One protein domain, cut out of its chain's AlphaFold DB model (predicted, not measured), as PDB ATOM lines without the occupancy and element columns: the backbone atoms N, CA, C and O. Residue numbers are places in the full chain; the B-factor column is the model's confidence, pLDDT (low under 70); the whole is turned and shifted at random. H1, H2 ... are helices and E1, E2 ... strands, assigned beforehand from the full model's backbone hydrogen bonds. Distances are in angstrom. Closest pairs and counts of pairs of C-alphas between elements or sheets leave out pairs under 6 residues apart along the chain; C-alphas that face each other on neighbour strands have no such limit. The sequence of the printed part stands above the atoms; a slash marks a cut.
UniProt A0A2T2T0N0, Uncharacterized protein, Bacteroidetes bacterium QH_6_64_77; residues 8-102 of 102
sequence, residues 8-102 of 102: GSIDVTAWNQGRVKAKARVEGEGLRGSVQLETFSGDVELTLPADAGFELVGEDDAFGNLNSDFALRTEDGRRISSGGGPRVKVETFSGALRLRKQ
ATOM      1  N   GLY A   8      -2.636  25.318  68.131       50.72
ATOM      2  CA  GLY A   8      -2.885  26.144  69.295       50.72
ATOM      3  C   GLY A   8      -2.145  25.650  70.518       50.72
ATOM      4  O   GLY A   8      -1.840  24.463  70.633       50.72
ATOM      5  N   SER A   9      -1.853  26.573  71.428       51.47
ATOM      6  CA  SER A   9      -1.356  26.256  72.760       51.47
ATOM      7  C   SER A   9      -2.481  26.438  73.771       51.47
ATOM      8  O   SER A   9      -3.305  27.353  73.668       51.47
ATOM      9  N   ILE A  10      -2.521  25.538  74.750       57.28
ATOM     10  CA  ILE A  10      -3.350  25.691  75.940       57.28
ATOM     11  C   ILE A  10      -2.391  25.818  77.114       57.28
ATOM     12  O   ILE A  10      -1.758  24.841  77.514       57.28
ATOM     13  N   ASP A  11      -2.292  27.024  77.659       56.19
ATOM     14  CA  ASP A  11      -1.562  27.272  78.894       56.19
ATOM     15  C   ASP A  11      -2.522  27.098  80.067       56.19
ATOM     16  O   ASP A  11      -3.478  27.862  80.234       56.19
ATOM     17  N   VAL A  12      -2.269  26.077  80.885       47.84
ATOM     18  CA  VAL A  12      -3.057  25.788  82.086       47.84
ATOM     19  C   VAL A  12      -2.235  26.162  83.309       47.84
ATOM     20  O   VAL A  12      -1.239  25.517  83.629       47.84
ATOM     21  N   THR A  13      -2.669  27.200  84.019       55.16
ATOM     22  CA  THR A  13      -2.121  27.540  85.336       55.16
ATOM     23  C   THR A  13      -3.118  27.123  86.407       55.16
ATOM     24  O   THR A  13      -4.222  27.663  86.487       55.16
ATOM     25  N   ALA A  14      -2.720  26.170  87.246       46.03
ATOM     26  CA  ALA A  14      -3.471  25.764  88.426       46.03
ATOM     27  C   ALA A  14      -2.706  26.191  89.682       46.03
ATOM     28  O   ALA A  14      -1.524  25.878  89.835       46.03
ATOM     29  N   TRP A  15      -3.379  26.899  90.585       45.00
ATOM     30  CA  TRP A  15      -2.861  27.168  91.926       45.00
ATOM     31  C   TRP A  15      -3.631  26.319  92.933       45.00
ATOM     32  O   TRP A  15      -4.811  26.021  92.730       45.00
ATOM     33  N   ASN A  16      -2.963  25.886  94.003       58.38
ATOM     34  CA  ASN A  16      -3.612  25.094  95.039       58.38
ATOM     35  C   ASN A  16      -4.807  25.879  95.612       58.38
ATOM     36  O   ASN A  16      -4.648  27.015  96.041       58.38
ATOM     37  N   GLN A  17      -5.979  25.228  95.618       43.00
ATOM     38  CA  GLN A  17      -7.333  25.737  95.921       43.00
ATOM     39  C   GLN A  17      -8.175  26.130  94.685       43.00
ATOM     40  O   GLN A  17      -8.374  27.300  94.377       43.00
ATOM     41  N   GLY A  18      -8.729  25.118  94.003       48.75
ATOM     42  CA  GLY A  18     -10.008  25.193  93.271       48.75
ATOM     43  C   GLY A  18     -10.097  26.072  92.018       48.75
ATOM     44  O   GLY A  18     -11.139  26.063  91.368       48.75
ATOM     45  N   ARG A  19      -9.046  26.817  91.655       45.22
ATOM     46  CA  ARG A  19      -9.061  27.746  90.519       45.22
ATOM     47  C   ARG A  19      -8.047  27.343  89.456       45.22
ATOM     48  O   ARG A  19      -6.838  27.396  89.676       45.22
ATOM     49  N   VAL A  20      -8.569  26.996  88.286       48.62
ATOM     50  CA  VAL A  20      -7.805  26.747  87.063       48.62
ATOM     51  C   VAL A  20      -7.978  27.960  86.157       48.62
ATOM     52  O   VAL A  20      -9.105  28.394  85.933       48.62
ATOM     53  N   LYS A  21      -6.874  28.523  85.657       53.06
ATOM     54  CA  LYS A  21      -6.894  29.492  84.558       53.06
ATOM     55  C   LYS A  21      -6.383  28.800  83.307       53.06
ATOM     56  O   LYS A  21      -5.251  28.315  83.301       53.06
ATOM     57  N   ALA A  22      -7.206  28.777  82.269       53.31
ATOM     58  CA  ALA A  22      -6.811  28.307  80.951       53.31
ATOM     59  C   ALA A  22      -6.723  29.503  80.001       53.31
ATOM     60  O   ALA A  22      -7.662  30.294  79.914       53.31
ATOM     61  N   LYS A  23      -5.598  29.630  79.295       58.81
ATOM     62  CA  LYS A  23      -5.467  30.524  78.144       58.81
ATOM     63  C   LYS A  23      -5.331  29.654  76.903       58.81
ATOM     64  O   LYS A  23      -4.357  28.919  76.771       58.81
ATOM     65  N   ALA A  24      -6.316  29.726  76.016       62.00
ATOM     66  CA  ALA A  24      -6.268  29.065  74.718       62.00
ATOM     67  C   ALA A  24      -5.895  30.091  73.646       62.00
ATOM     68  O   ALA A  24      -6.480  31.175  73.596       62.00
ATOM     69  N   ARG A  25      -4.932  29.742  72.791       60.50
ATOM     70  CA  ARG A  25      -4.597  30.491  71.578       60.50
ATOM     71  C   ARG A  25      -4.798  29.573  70.384       60.50
ATOM     72  O   ARG A  25      -4.254  28.476  70.371       60.50
ATOM     73  N   VAL A  26      -5.572  30.022  69.402       62.53
ATOM     74  CA  VAL A  26      -5.809  29.299  68.146       62.53
ATOM     75  C   VAL A  26      -5.335  30.179  66.999       62.53
ATOM     76  O   VAL A  26      -5.732  31.341  66.921       62.53
ATOM     77  N   GLU A  27      -4.496  29.626  66.126       58.41
ATOM     78  CA  GLU A  27      -4.007  30.287  64.915       58.41
ATOM     79  C   GLU A  27      -4.411  29.478  63.674       58.41
ATOM     80  O   GLU A  27      -4.448  28.245  63.691       58.41
ATOM     81  N   GLY A  28      -4.733  30.173  62.583       60.38
ATOM     82  CA  GLY A  28      -5.053  29.552  61.299       60.38
ATOM     83  C   GLY A  28      -5.143  30.573  60.168       60.38
ATOM     84  O   GLY A  28      -5.326  31.763  60.417       60.38
ATOM     85  N   GLU A  29      -5.055  30.105  58.920       58.50
ATOM     86  CA  GLU A  29      -5.126  30.939  57.701       58.50
ATOM     87  C   GLU A  29      -6.537  31.502  57.413       58.50
ATOM     88  O   GLU A  29      -6.780  32.132  56.386       58.50
ATOM     89  N   GLY A  30      -7.494  31.269  58.314       55.47
ATOM     90  CA  GLY A  30      -8.854  31.786  58.244       55.47
ATOM     91  C   GLY A  30      -9.829  30.937  59.053       55.47
ATOM     92  O   GLY A  30      -9.624  29.742  59.269       55.47
ATOM     93  N   LEU A  31     -10.928  31.551  59.492       59.50
ATOM     94  CA  LEU A  31     -12.039  30.817  60.088       59.50
ATOM     95  C   LEU A  31     -12.841  30.151  58.957       59.50
ATOM     96  O   LEU A  31     -13.254  30.809  58.003       59.50
ATOM     97  N   ARG A  32     -13.065  28.839  59.032       61.06
ATOM     98  CA  ARG A  32     -13.978  28.110  58.137       61.06
ATOM     99  C   ARG A  32     -14.911  27.258  58.990       61.06
ATOM    100  O   ARG A  32     -14.443  26.454  59.788       61.06
ATOM    101  N   GLY A  33     -16.222  27.428  58.818       64.69
ATOM    102  CA  GLY A  33     -17.231  26.756  59.649       64.69
ATOM    103  C   GLY A  33     -17.501  27.475  60.977       64.69
ATOM    104  O   GLY A  33     -17.335  28.687  61.068       64.69
ATOM    105  N   SER A  34     -17.973  26.747  61.991       64.25
ATOM    106  CA  SER A  34     -18.248  27.292  63.328       64.25
ATOM    107  C   SER A  34     -17.088  27.029  64.284       64.25
ATOM    108  O   SER A  34     -16.635  25.889  64.390       64.25
ATOM    109  N   VAL A  35     -16.666  28.050  65.026       69.69
ATOM    110  CA  VAL A  35     -15.694  27.920  66.122       69.69
ATOM    111  C   VAL A  35     -16.420  28.117  67.448       69.69
ATOM    112  O   VAL A  35     -17.186  29.067  67.585       69.69
ATOM    113  N   GLN A  36     -16.189  27.229  68.415       70.50
ATOM    114  CA  GLN A  36     -16.726  27.342  69.771       70.50
ATOM    115  C   GLN A  36     -15.577  27.355  70.779       70.50
ATOM    116  O   GLN A  36     -14.699  26.495  70.735       70.50
ATOM    117  N   LEU A  37     -15.589  28.349  71.663       68.31
ATOM    118  CA  LEU A  37     -14.627  28.531  72.745       68.31
ATOM    119  C   LEU A  37     -15.399  28.587  74.064       68.31
ATOM    120  O   LEU A  37     -16.268  29.442  74.228       68.31
ATOM    121  N   GLU A  38     -15.076  27.690  74.991       64.19
ATOM    122  CA  GLU A  38     -15.734  27.591  76.296       64.19
ATOM    123  C   GLU A  38     -14.685  27.623  77.415       64.19
ATOM    124  O   GLU A  38     -13.681  26.908  77.361       64.19
ATOM    125  N   THR A  39     -14.892  28.470  78.425       64.19
ATOM    126  CA  THR A  39     -14.046  28.525  79.626       64.19
ATOM    127  C   THR A  39     -14.845  28.921  80.868       64.19
ATOM    128  O   THR A  39     -15.713  29.786  80.828       64.19
ATOM    129  N   PHE A  40     -14.533  28.316  82.014       57.22
ATOM    130  CA  PHE A  40     -15.140  28.695  83.296       57.22
ATOM    131  C   PHE A  40     -14.416  29.890  83.951       57.22
ATOM    132  O   PHE A  40     -15.027  30.718  84.626       57.22
ATOM    133  N   SER A  41     -13.097  30.007  83.763       56.56
ATOM    134  CA  SER A  41     -12.311  31.152  84.236       56.56
ATOM    135  C   SER A  41     -11.021  31.302  83.432       56.56
ATOM    136  O   SER A  41     -10.228  30.364  83.316       56.56
ATOM    137  N   GLY A  42     -10.784  32.498  82.897       62.03
ATOM    138  CA  GLY A  42      -9.576  32.819  82.139       62.03
ATOM    139  C   GLY A  42      -9.837  33.771  80.976       62.03
ATOM    140  O   GLY A  42     -10.958  33.891  80.489       62.03
ATOM    141  N   ASP A  43      -8.777  34.448  80.539       76.19
ATOM    142  CA  ASP A  43      -8.834  35.335  79.381       76.19
ATOM    143  C   ASP A  43      -8.761  34.507  78.093       76.19
ATOM    144  O   ASP A  43      -7.906  33.628  77.952       76.19
ATOM    145  N   VAL A  44      -9.620  34.830  77.131       76.19
ATOM    146  CA  VAL A  44      -9.615  34.233  75.792       76.19
ATOM    147  C   VAL A  44      -9.008  35.241  74.829       76.19
ATOM    148  O   VAL A  44      -9.435  36.393  74.789       76.19
ATOM    149  N   GLU A  45      -8.020  34.826  74.038       83.75
ATOM    150  CA  GLU A  45      -7.438  35.664  72.988       83.75
ATOM    151  C   GLU A  45      -7.483  34.940  71.646       83.75
ATOM    152  O   GLU A  45      -6.854  33.898  71.463       83.75
ATOM    153  N   LEU A  46      -8.213  35.517  70.695       78.88
ATOM    154  CA  LEU A  46      -8.311  35.029  69.327       78.88
ATOM    155  C   LEU A  46      -7.528  35.971  68.413       78.88
ATOM    156  O   LEU A  46      -7.816  37.166  68.360       78.88
ATOM    157  N   THR A  47      -6.528  35.439  67.711       82.69
ATOM    158  CA  THR A  47      -5.701  36.209  66.774       82.69
ATOM    159  C   THR A  47      -6.032  35.779  65.346       82.69
ATOM    160  O   THR A  47      -5.905  34.602  65.019       82.69
ATOM    161  N   LEU A  48      -6.511  36.708  64.517       81.19
ATOM    162  CA  LEU A  48      -7.049  36.444  63.175       81.19
ATOM    163  C   LEU A  48      -6.371  37.335  62.121       81.19
ATOM    164  O   LEU A  48      -5.854  38.395  62.483       81.19
ATOM    165  N   PRO A  49      -6.423  36.975  60.823       84.94
ATOM    166  CA  PRO A  49      -6.007  37.869  59.743       84.94
ATOM    167  C   PRO A  49      -6.654  39.256  59.848       84.94
ATOM    168  O   PRO A  49      -7.812  39.386  60.252       84.94
ATOM    169  N   ALA A  50      -5.915  40.306  59.482       84.94
ATOM    170  CA  ALA A  50      -6.337  41.695  59.685       84.94
ATOM    171  C   ALA A  50      -7.645  42.081  58.964       84.94
ATOM    172  O   ALA A  50      -8.331  43.011  59.396       84.94
ATOM    173  N   ASP A  51      -7.979  41.369  57.888       85.81
ATOM    174  CA  ASP A  51      -9.163  41.533  57.047       85.81
ATOM    175  C   ASP A  51     -10.272  40.501  57.335       85.81
ATOM    176  O   ASP A  51     -11.292  40.479  56.641       85.81
ATOM    177  N   ALA A  52     -10.123  39.679  58.380       84.75
ATOM    178  CA  ALA A  52     -11.065  38.614  58.702       84.75
ATOM    179  C   ALA A  52     -12.497  39.130  58.959       84.75
ATOM    180  O   ALA A  52     -12.748  39.987  59.816       84.75
ATOM    181  N   GLY A  53     -13.455  38.537  58.240       88.00
ATOM    182  CA  GLY A  53     -14.887  38.641  58.520       88.00
ATOM    183  C   GLY A  53     -15.356  37.493  59.413       88.00
ATOM    184  O   GLY A  53     -14.999  36.339  59.178       88.00
ATOM    185  N   PHE A  54     -16.127  37.807  60.455       88.31
ATOM    186  CA  PHE A  54     -16.685  36.825  61.388       88.31
ATOM    187  C   PHE A  54     -17.875  37.401  62.162       88.31
ATOM    188  O   PHE A  54     -18.040  38.620  62.266       88.31
ATOM    189  N   GLU A  55     -18.680  36.506  62.732       92.69
ATOM    190  CA  GLU A  55     -19.776  36.829  63.647       92.69
ATOM    191  C   GLU A  55     -19.469  36.272  65.037       92.69
ATOM    192  O   GLU A  55     -19.535  35.064  65.262       92.69
ATOM    193  N   LEU A  56     -19.142  37.148  65.982       90.25
ATOM    194  CA  LEU A  56     -18.944  36.773  67.375       90.25
ATOM    195  C   LEU A  56     -20.292  36.734  68.104       90.25
ATOM    196  O   LEU A  56     -21.058  37.702  68.079       90.25
ATOM    197  N   VAL A  57     -20.558  35.621  68.781       90.44
ATOM    198  CA  VAL A  57     -21.765  35.383  69.573       90.44
ATOM    199  C   VAL A  57     -21.375  34.877  70.954       90.44
ATOM    200  O   VAL A  57     -20.505  34.023  71.071       90.44
ATOM    201  N   GLY A  58     -22.034  35.371  71.988       85.81
ATOM    202  CA  GLY A  58     -21.788  35.009  73.375       85.81
ATOM    203  C   GLY A  58     -22.853  35.625  74.268       85.81
ATOM    204  O   GLY A  58     -23.784  36.260  73.768       85.81
ATOM    205  N   GLU A  59     -22.713  35.414  75.567       80.38
ATOM    206  CA  GLU A  59     -23.538  36.084  76.571       80.38
ATOM    207  C   GLU A  59     -23.129  37.566  76.712       80.38
ATOM    208  O   GLU A  59     -22.014  37.963  76.359       80.38
ATOM    209  N   ASP A  60     -24.052  38.416  77.172       73.38
ATOM    210  CA  ASP A  60     -23.830  39.870  77.236       73.38
ATOM    211  C   ASP A  60     -22.664  40.251  78.165       73.38
ATOM    212  O   ASP A  60     -21.922  41.203  77.900       73.38
ATOM    213  N   ASP A  61     -22.467  39.485  79.236       71.06
ATOM    214  CA  ASP A  61     -21.366  39.628  80.185       71.06
ATOM    215  C   ASP A  61     -20.000  39.323  79.547       71.06
ATOM    216  O   ASP A  61     -19.033  40.055  79.786       71.06
ATOM    217  N   ALA A  62     -19.931  38.338  78.646       67.88
ATOM    218  CA  ALA A  62     -18.738  38.023  77.868       67.88
ATOM    219  C   ALA A  62     -18.306  39.199  76.972       67.88
ATOM    220  O   ALA A  62     -17.113  39.380  76.704       67.88
ATOM    221  N   PHE A  63     -19.249  40.043  76.537       77.12
ATOM    222  CA  PHE A  63     -18.948  41.258  75.772       77.12
ATOM    223  C   PHE A  63     -18.562  42.459  76.633       77.12
ATOM    224  O   PHE A  63     -17.928  43.382  76.115       77.12
ATOM    225  N   GLY A  64     -18.899  42.465  77.925       77.38
ATOM    226  CA  GLY A  64     -18.564  43.560  78.839       77.38
ATOM    227  C   GLY A  64     -17.057  43.818  78.942       77.38
ATOM    228  O   GLY A  64     -16.633  44.969  79.033       77.38
ATOM    229  N   ASN A  65     -16.248  42.762  78.826       81.31
ATOM    230  CA  ASN A  65     -14.781  42.824  78.838       81.31
ATOM    231  C   ASN A  65     -14.142  42.542  77.465       81.31
ATOM    232  O   ASN A  65     -12.997  42.082  77.390       81.31
ATOM    233  N   LEU A  66     -14.859  42.799  76.369       88.69
ATOM    234  CA  LEU A  66     -14.331  42.624  75.017       88.69
ATOM    235  C   LEU A  66     -13.337  43.740  74.649       88.69
ATOM    236  O   LEU A  66     -13.686  44.918  74.602       88.69
ATOM    237  N   ASN A  67     -12.109  43.358  74.300       92.75
ATOM    238  CA  ASN A  67     -11.086  44.227  73.718       92.75
ATOM    239  C   ASN A  67     -10.779  43.754  72.289       92.75
ATOM    240  O   ASN A  67     -10.387  42.606  72.098       92.75
ATOM    241  N   SER A  68     -10.971  44.606  71.283       93.06
ATOM    242  CA  SER A  68     -10.900  44.196  69.875       93.06
ATOM    243  C   SER A  68     -10.090  45.169  69.026       93.06
ATOM    244  O   SER A  68     -10.354  46.368  69.042       93.06
ATOM    245  N   ASP A  69      -9.175  44.628  68.216       95.19
ATOM    246  CA  ASP A  69      -8.462  45.349  67.151       95.19
ATOM    247  C   ASP A  69      -9.297  45.458  65.852       95.19
ATOM    248  O   ASP A  69      -8.917  46.141  64.892       95.19
ATOM    249  N   PHE A  70     -10.432  44.754  65.796       93.44
ATOM    250  CA  PHE A  70     -11.403  44.794  64.703       93.44
ATOM    251  C   PHE A  70     -12.493  45.827  64.985       93.44
ATOM    252  O   PHE A  70     -12.952  45.962  66.122       93.44
ATOM    253  N   ALA A  71     -12.952  46.507  63.933       95.19
ATOM    254  CA  ALA A  71     -14.170  47.304  63.993       95.19
ATOM    255  C   ALA A  71     -15.378  46.361  64.012       95.19
ATOM    256  O   ALA A  71     -15.555  45.564  63.091       95.19
ATOM    257  N   LEU A  72     -16.199  46.460  65.056       94.38
ATOM    258  CA  LEU A  72     -17.336  45.570  65.271       94.38
ATOM    259  C   LEU A  72     -18.642  46.352  65.207       94.38
ATOM    260  O   LEU A  72     -18.790  47.378  65.874       94.38
ATOM    261  N   ARG A  73     -19.605  45.841  64.442       94.75
ATOM    262  CA  ARG A  73     -20.994  46.310  64.473       94.75
ATOM    263  C   ARG A  73     -21.822  45.373  65.335       94.75
ATOM    264  O   ARG A  73     -21.587  44.168  65.318       94.75
ATOM    265  N   THR A  74     -22.771  45.919  66.082       93.38
ATOM    266  CA  THR A  74     -23.711  45.107  66.857       93.38
ATOM    267  C   THR A  74     -24.990  44.912  66.055       93.38
ATOM    268  O   THR A  74     -25.586  45.898  65.629       93.38
ATOM    269  N   GLU A  75     -25.413  43.665  65.878       92.69
ATOM    270  CA  GLU A  75     -26.639  43.297  65.161       92.69
ATOM    271  C   GLU A  75     -27.242  42.048  65.813       92.69
ATOM    272  O   GLU A  75     -26.545  41.051  65.985       92.69
ATOM    273  N   ASP A  76     -28.507  42.111  66.243       89.38
ATOM    274  CA  ASP A  76     -29.221  41.010  66.915       89.38
ATOM    275  C   ASP A  76     -28.423  40.314  68.039       89.38
ATOM    276  O   ASP A  76     -28.356  39.085  68.112       89.38
ATOM    277  N   GLY A  77     -27.749  41.096  68.892       87.06
ATOM    278  CA  GLY A  77     -26.921  40.572  69.989       87.06
ATOM    279  C   GLY A  77     -25.580  39.961  69.553       87.06
ATOM    280  O   GLY A  77     -24.850  39.415  70.374       87.06
ATOM    281  N   ARG A  78     -25.217  40.058  68.271       90.50
ATOM    282  CA  ARG A  78     -23.944  39.575  67.714       90.50
ATOM    283  C   ARG A  78     -22.996  40.737  67.473       90.50
ATOM    284  O   ARG A  78     -23.435  41.858  67.222       90.50
ATOM    285  N   ARG A  79     -21.690  40.465  67.491       93.44
ATOM    286  CA  ARG A  79     -20.657  41.417  67.060       93.44
ATOM    287  C   ARG A  79     -20.080  40.977  65.720       93.44
ATOM    288  O   ARG A  79     -19.482  39.911  65.618       93.44
ATOM    289  N   ILE A  80     -20.267  41.798  64.698       94.06
ATOM    290  CA  ILE A  80     -19.940  41.483  63.309       94.06
ATOM    291  C   ILE A  80     -18.704  42.277  62.885       94.06
ATOM    292  O   ILE A  80     -18.716  43.510  62.925       94.06
ATOM    293  N   SER A  81     -17.654  41.568  62.463       95.12
ATOM    294  CA  SER A  81     -16.468  42.152  61.823       95.12
ATOM    295  C   SER A  81     -16.641  42.179  60.305       95.12
ATOM    296  O   SER A  81     -17.118  41.209  59.711       95.12
ATOM    297  N   SER A  82     -16.219  43.267  59.661       90.12
ATOM    298  CA  SER A  82     -16.286  43.440  58.202       90.12
ATOM    299  C   SER A  82     -17.699  43.187  57.642       90.12
ATOM    300  O   SER A  82     -18.618  43.937  57.977       90.12
ATOM    301  N   GLY A  83     -17.884  42.186  56.775       86.38
ATOM    302  CA  GLY A  83     -19.181  41.770  56.222       86.38
ATOM    303  C   GLY A  83     -19.799  40.552  56.921       86.38
ATOM    304  O   GLY A  83     -20.721  39.960  56.374       86.38
ATOM    305  N   GLY A  84     -19.272  40.151  58.082       87.19
ATOM    306  CA  GLY A  84     -19.644  38.913  58.770       87.19
ATOM    307  C   GLY A  84     -18.926  37.687  58.218       87.19
ATOM    308  O   GLY A  84     -17.845  37.803  57.637       87.19
ATOM    309  N   GLY A  85     -19.502  36.505  58.446       84.69
ATOM    310  CA  GLY A  85     -18.938  35.236  57.993       84.69
ATOM    311  C   GLY A  85     -19.031  34.131  59.054       84.69
ATOM    312  O   GLY A  85     -20.071  33.986  59.693       84.69
ATOM    313  N   PRO A  86     -17.976  33.318  59.231       82.44
ATOM    314  CA  PRO A  86     -17.915  32.251  60.229       82.44
ATOM    315  C   PRO A  86     -18.377  32.695  61.618       82.44
ATOM    316  O   PRO A  86     -17.956  33.740  62.125       82.44
ATOM    317  N   ARG A  87     -19.216  31.872  62.252       85.62
ATOM    318  CA  ARG A  87     -19.712  32.135  63.603       85.62
ATOM    319  C   ARG A  87     -18.684  31.674  64.633       85.62
ATOM    320  O   ARG A  87     -18.288  30.508  64.637       85.62
ATOM    321  N   VAL A  88     -18.294  32.584  65.517       84.38
ATOM    322  CA  VAL A  88     -17.429  32.341  66.673       84.38
ATOM    323  C   VAL A  88     -18.298  32.440  67.918       84.38
ATOM    324  O   VAL A  88     -18.730  33.527  68.288       84.38
ATOM    325  N   LYS A  89     -18.590  31.306  68.548       84.88
ATOM    326  CA  LYS A  89     -19.315  31.267  69.816       84.88
ATOM    327  C   LYS A  89     -18.318  31.313  70.973       84.88
ATOM    328  O   LYS A  89     -17.400  30.494  71.006       84.88
ATOM    329  N   VAL A  90     -18.504  32.242  71.904       79.00
ATOM    330  CA  VAL A  90     -17.709  32.357  73.129       79.00
ATOM    331  C   VAL A  90     -18.624  32.253  74.338       79.00
ATOM    332  O   VAL A  90     -19.562  33.031  74.481       79.00
ATOM    333  N   GLU A  91     -18.313  31.306  75.211       75.50
ATOM    334  CA  GLU A  91     -18.939  31.137  76.518       75.50
ATOM    335  C   GLU A  91     -17.838  31.280  77.576       75.50
ATOM    336  O   GLU A  91     -16.898  30.482  77.628       75.50
ATOM    337  N   THR A  92     -17.903  32.349  78.376       69.94
ATOM    338  CA  THR A  92     -16.981  32.579  79.493       69.94
ATOM    339  C   THR A  92     -17.731  33.103  80.704       69.94
ATOM    340  O   THR A  92     -18.467  34.073  80.596       69.94
ATOM    341  N   PHE A  93     -17.525  32.473  81.861       66.69
ATOM    342  CA  PHE A  93     -18.131  32.921  83.119       66.69
ATOM    343  C   PHE A  93     -17.299  34.019  83.808       66.69
ATOM    344  O   PHE A  93     -17.824  34.853  84.543       66.69
ATOM    345  N   SER A  94     -15.975  34.041  83.600       67.69
ATOM    346  CA  SER A  94     -15.122  35.142  84.064       67.69
ATOM    347  C   SER A  94     -13.827  35.256  83.260       67.69
ATOM    348  O   SER A  94     -13.084  34.285  83.101       67.69
ATOM    349  N   GLY A  95     -13.514  36.470  82.811       72.25
ATOM    350  CA  GLY A  95     -12.281  36.780  82.085       72.25
ATOM    351  C   GLY A  95     -12.471  37.902  81.070       72.25
ATOM    352  O   GLY A  95     -13.563  38.454  80.935       72.25
ATOM    353  N   ALA A  96     -11.396  38.269  80.380       81.81
ATOM    354  CA  ALA A  96     -11.447  39.182  79.244       81.81
ATOM    355  C   ALA A  96     -11.452  38.413  77.919       81.81
ATOM    356  O   ALA A  96     -10.715  37.439  77.755       81.81
ATOM    357  N   LEU A  97     -12.227  38.896  76.950       84.81
ATOM    358  CA  LEU A  97     -12.171  38.418  75.573       84.81
ATOM    359  C   LEU A  97     -11.350  39.403  74.742       84.81
ATOM    360  O   LEU A  97     -11.637  40.598  74.718       84.81
ATOM    361  N   ARG A  98     -10.317  38.914  74.061       89.12
ATOM    362  CA  ARG A  98      -9.422  39.713  73.222       89.12
ATOM    363  C   ARG A  98      -9.476  39.227  71.783       89.12
ATOM    364  O   ARG A  98      -9.255  38.049  71.523       89.12
ATOM    365  N   LEU A  99      -9.725  40.138  70.850       89.12
ATOM    366  CA  LEU A  99      -9.633  39.885  69.415       89.12
ATOM    367  C   LEU A  99      -8.459  40.684  68.863       89.12
ATOM    368  O   LEU A  99      -8.476  41.914  68.905       89.12
ATOM    369  N   ARG A 100      -7.440  39.988  68.367       89.44
ATOM    370  CA  ARG A 100      -6.202  40.590  67.867       89.44
ATOM    371  C   ARG A 100      -6.032  40.346  66.382       89.44
ATOM    372  O   ARG A 100      -6.426  39.295  65.874       89.44
ATOM    373  N   LYS A 101      -5.433  41.309  65.694       86.12
ATOM    374  CA  LYS A 101      -4.949  41.092  64.328       86.12
ATOM    375  C   LYS A 101      -3.605  40.364  64.384       86.12
ATOM    376  O   LYS A 101      -2.834  40.590  65.317       86.12
ATOM    377  N   GLN A 102      -3.374  39.468  63.428       78.38
ATOM    378  CA  GLN A 102      -2.044  38.927  63.132       78.38
ATOM    379  C   GLN A 102      -1.101  40.030  62.653       78.38
ATOM    380  O   GLN A 102      -1.585  40.954  61.956       78.38
TER     381      GLN A 102
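What this domain is: This is residues 8 to 102 of the 102 residues of an uncharacterized protein of Bacteroidetes bacterium QH_6_64_77 (UniProt A0A2T2T0N0). Two twisted walls of strands stand partly face to face, E3, E9 and E5 in one and E4, E10 and E6 in the other, and the chain turns from one wall to the other at E3 to E4, E9 to E10 and, through the short helix H1, E5 to E6. The hairpin of E1 and E2 extends the second wall at its E4 side, while the hairpin of E7 and E8 extends the first beyond E5. The printed part has 95 residues, in the order E1 E2 E3 E4 E5 H1 E6 E7 E8 E9 E10, and is mostly strand. The sheets, both mixed, run E3, E9, E5, E8, E7 and E1, E2, E4, E10, E6. The whole is compact, with a radius of gyration of the C-alphas of 13.3 A, yet elongated, spanning 45 by 27 by 21 A.

Where its parts are: In the first sheet, E3 is residues 35 to 39, E9 is 87 to 92 and 16.1 A long, E5 is 54 to 58, E8 is 78 to 81 and E7 is 72 to 75. In the second, E1 is residues 8 to 15, 22.7 A long from C-alpha 8 at (-2.885, 26.144, 69.295); E2 is 19 to 27, 26.2 A; E4 is 44 to 48; E10 is 97 to 101, ending at C-alpha 101 at (-4.949, 41.092, 64.328); E6 is 66 to 68. H1 is residues 60 to 64, 6.6 A long.

How they stand to each other: The sheet with edge strands E3 and E7 is strongly twisted. E3 and E9 are parallel at 3 degrees, with N 37 and O 89 2.9 A apart. E9 and E5 are parallel at 29 degrees, with N 90 and O 57 at 2.8 A. E5 and E8 are antiparallel at 155 degrees, with N 56 and O 79 at 2.8 A. The hairpin E7 and E8 has N 80 and O 73 at 2.8 A. H1 is on this sheet at the sheet's level, with a height over the sheet of 2.5 A; its O i to N i+4 pair is within hydrogen-bond range. In the other sheet, E4 and E10 are parallel at 20 degrees, with N 98 and O 44 at 2.8 A, and E10 and E6 are parallel at 4 degrees, with N 67 and O 97 at 2.8 A. E2 and E4 meet only at a point. The hairpin E1 and E2 is antiparallel at 169 degrees, with N 11 and O 23 at 2.9 A. E4 and E9 are only just apart, their closest C-alphas 8.4 A from each other.

The domain as a whole: The C-alphas farthest apart, those of Asn 16 and Gly 83, are 45.0 A from each other. The printed part has no cut and no long link. Its mean pLDDT is 74.5, with residues 8 to 35, 37 to 42, 62 and 92 to 94 under 70.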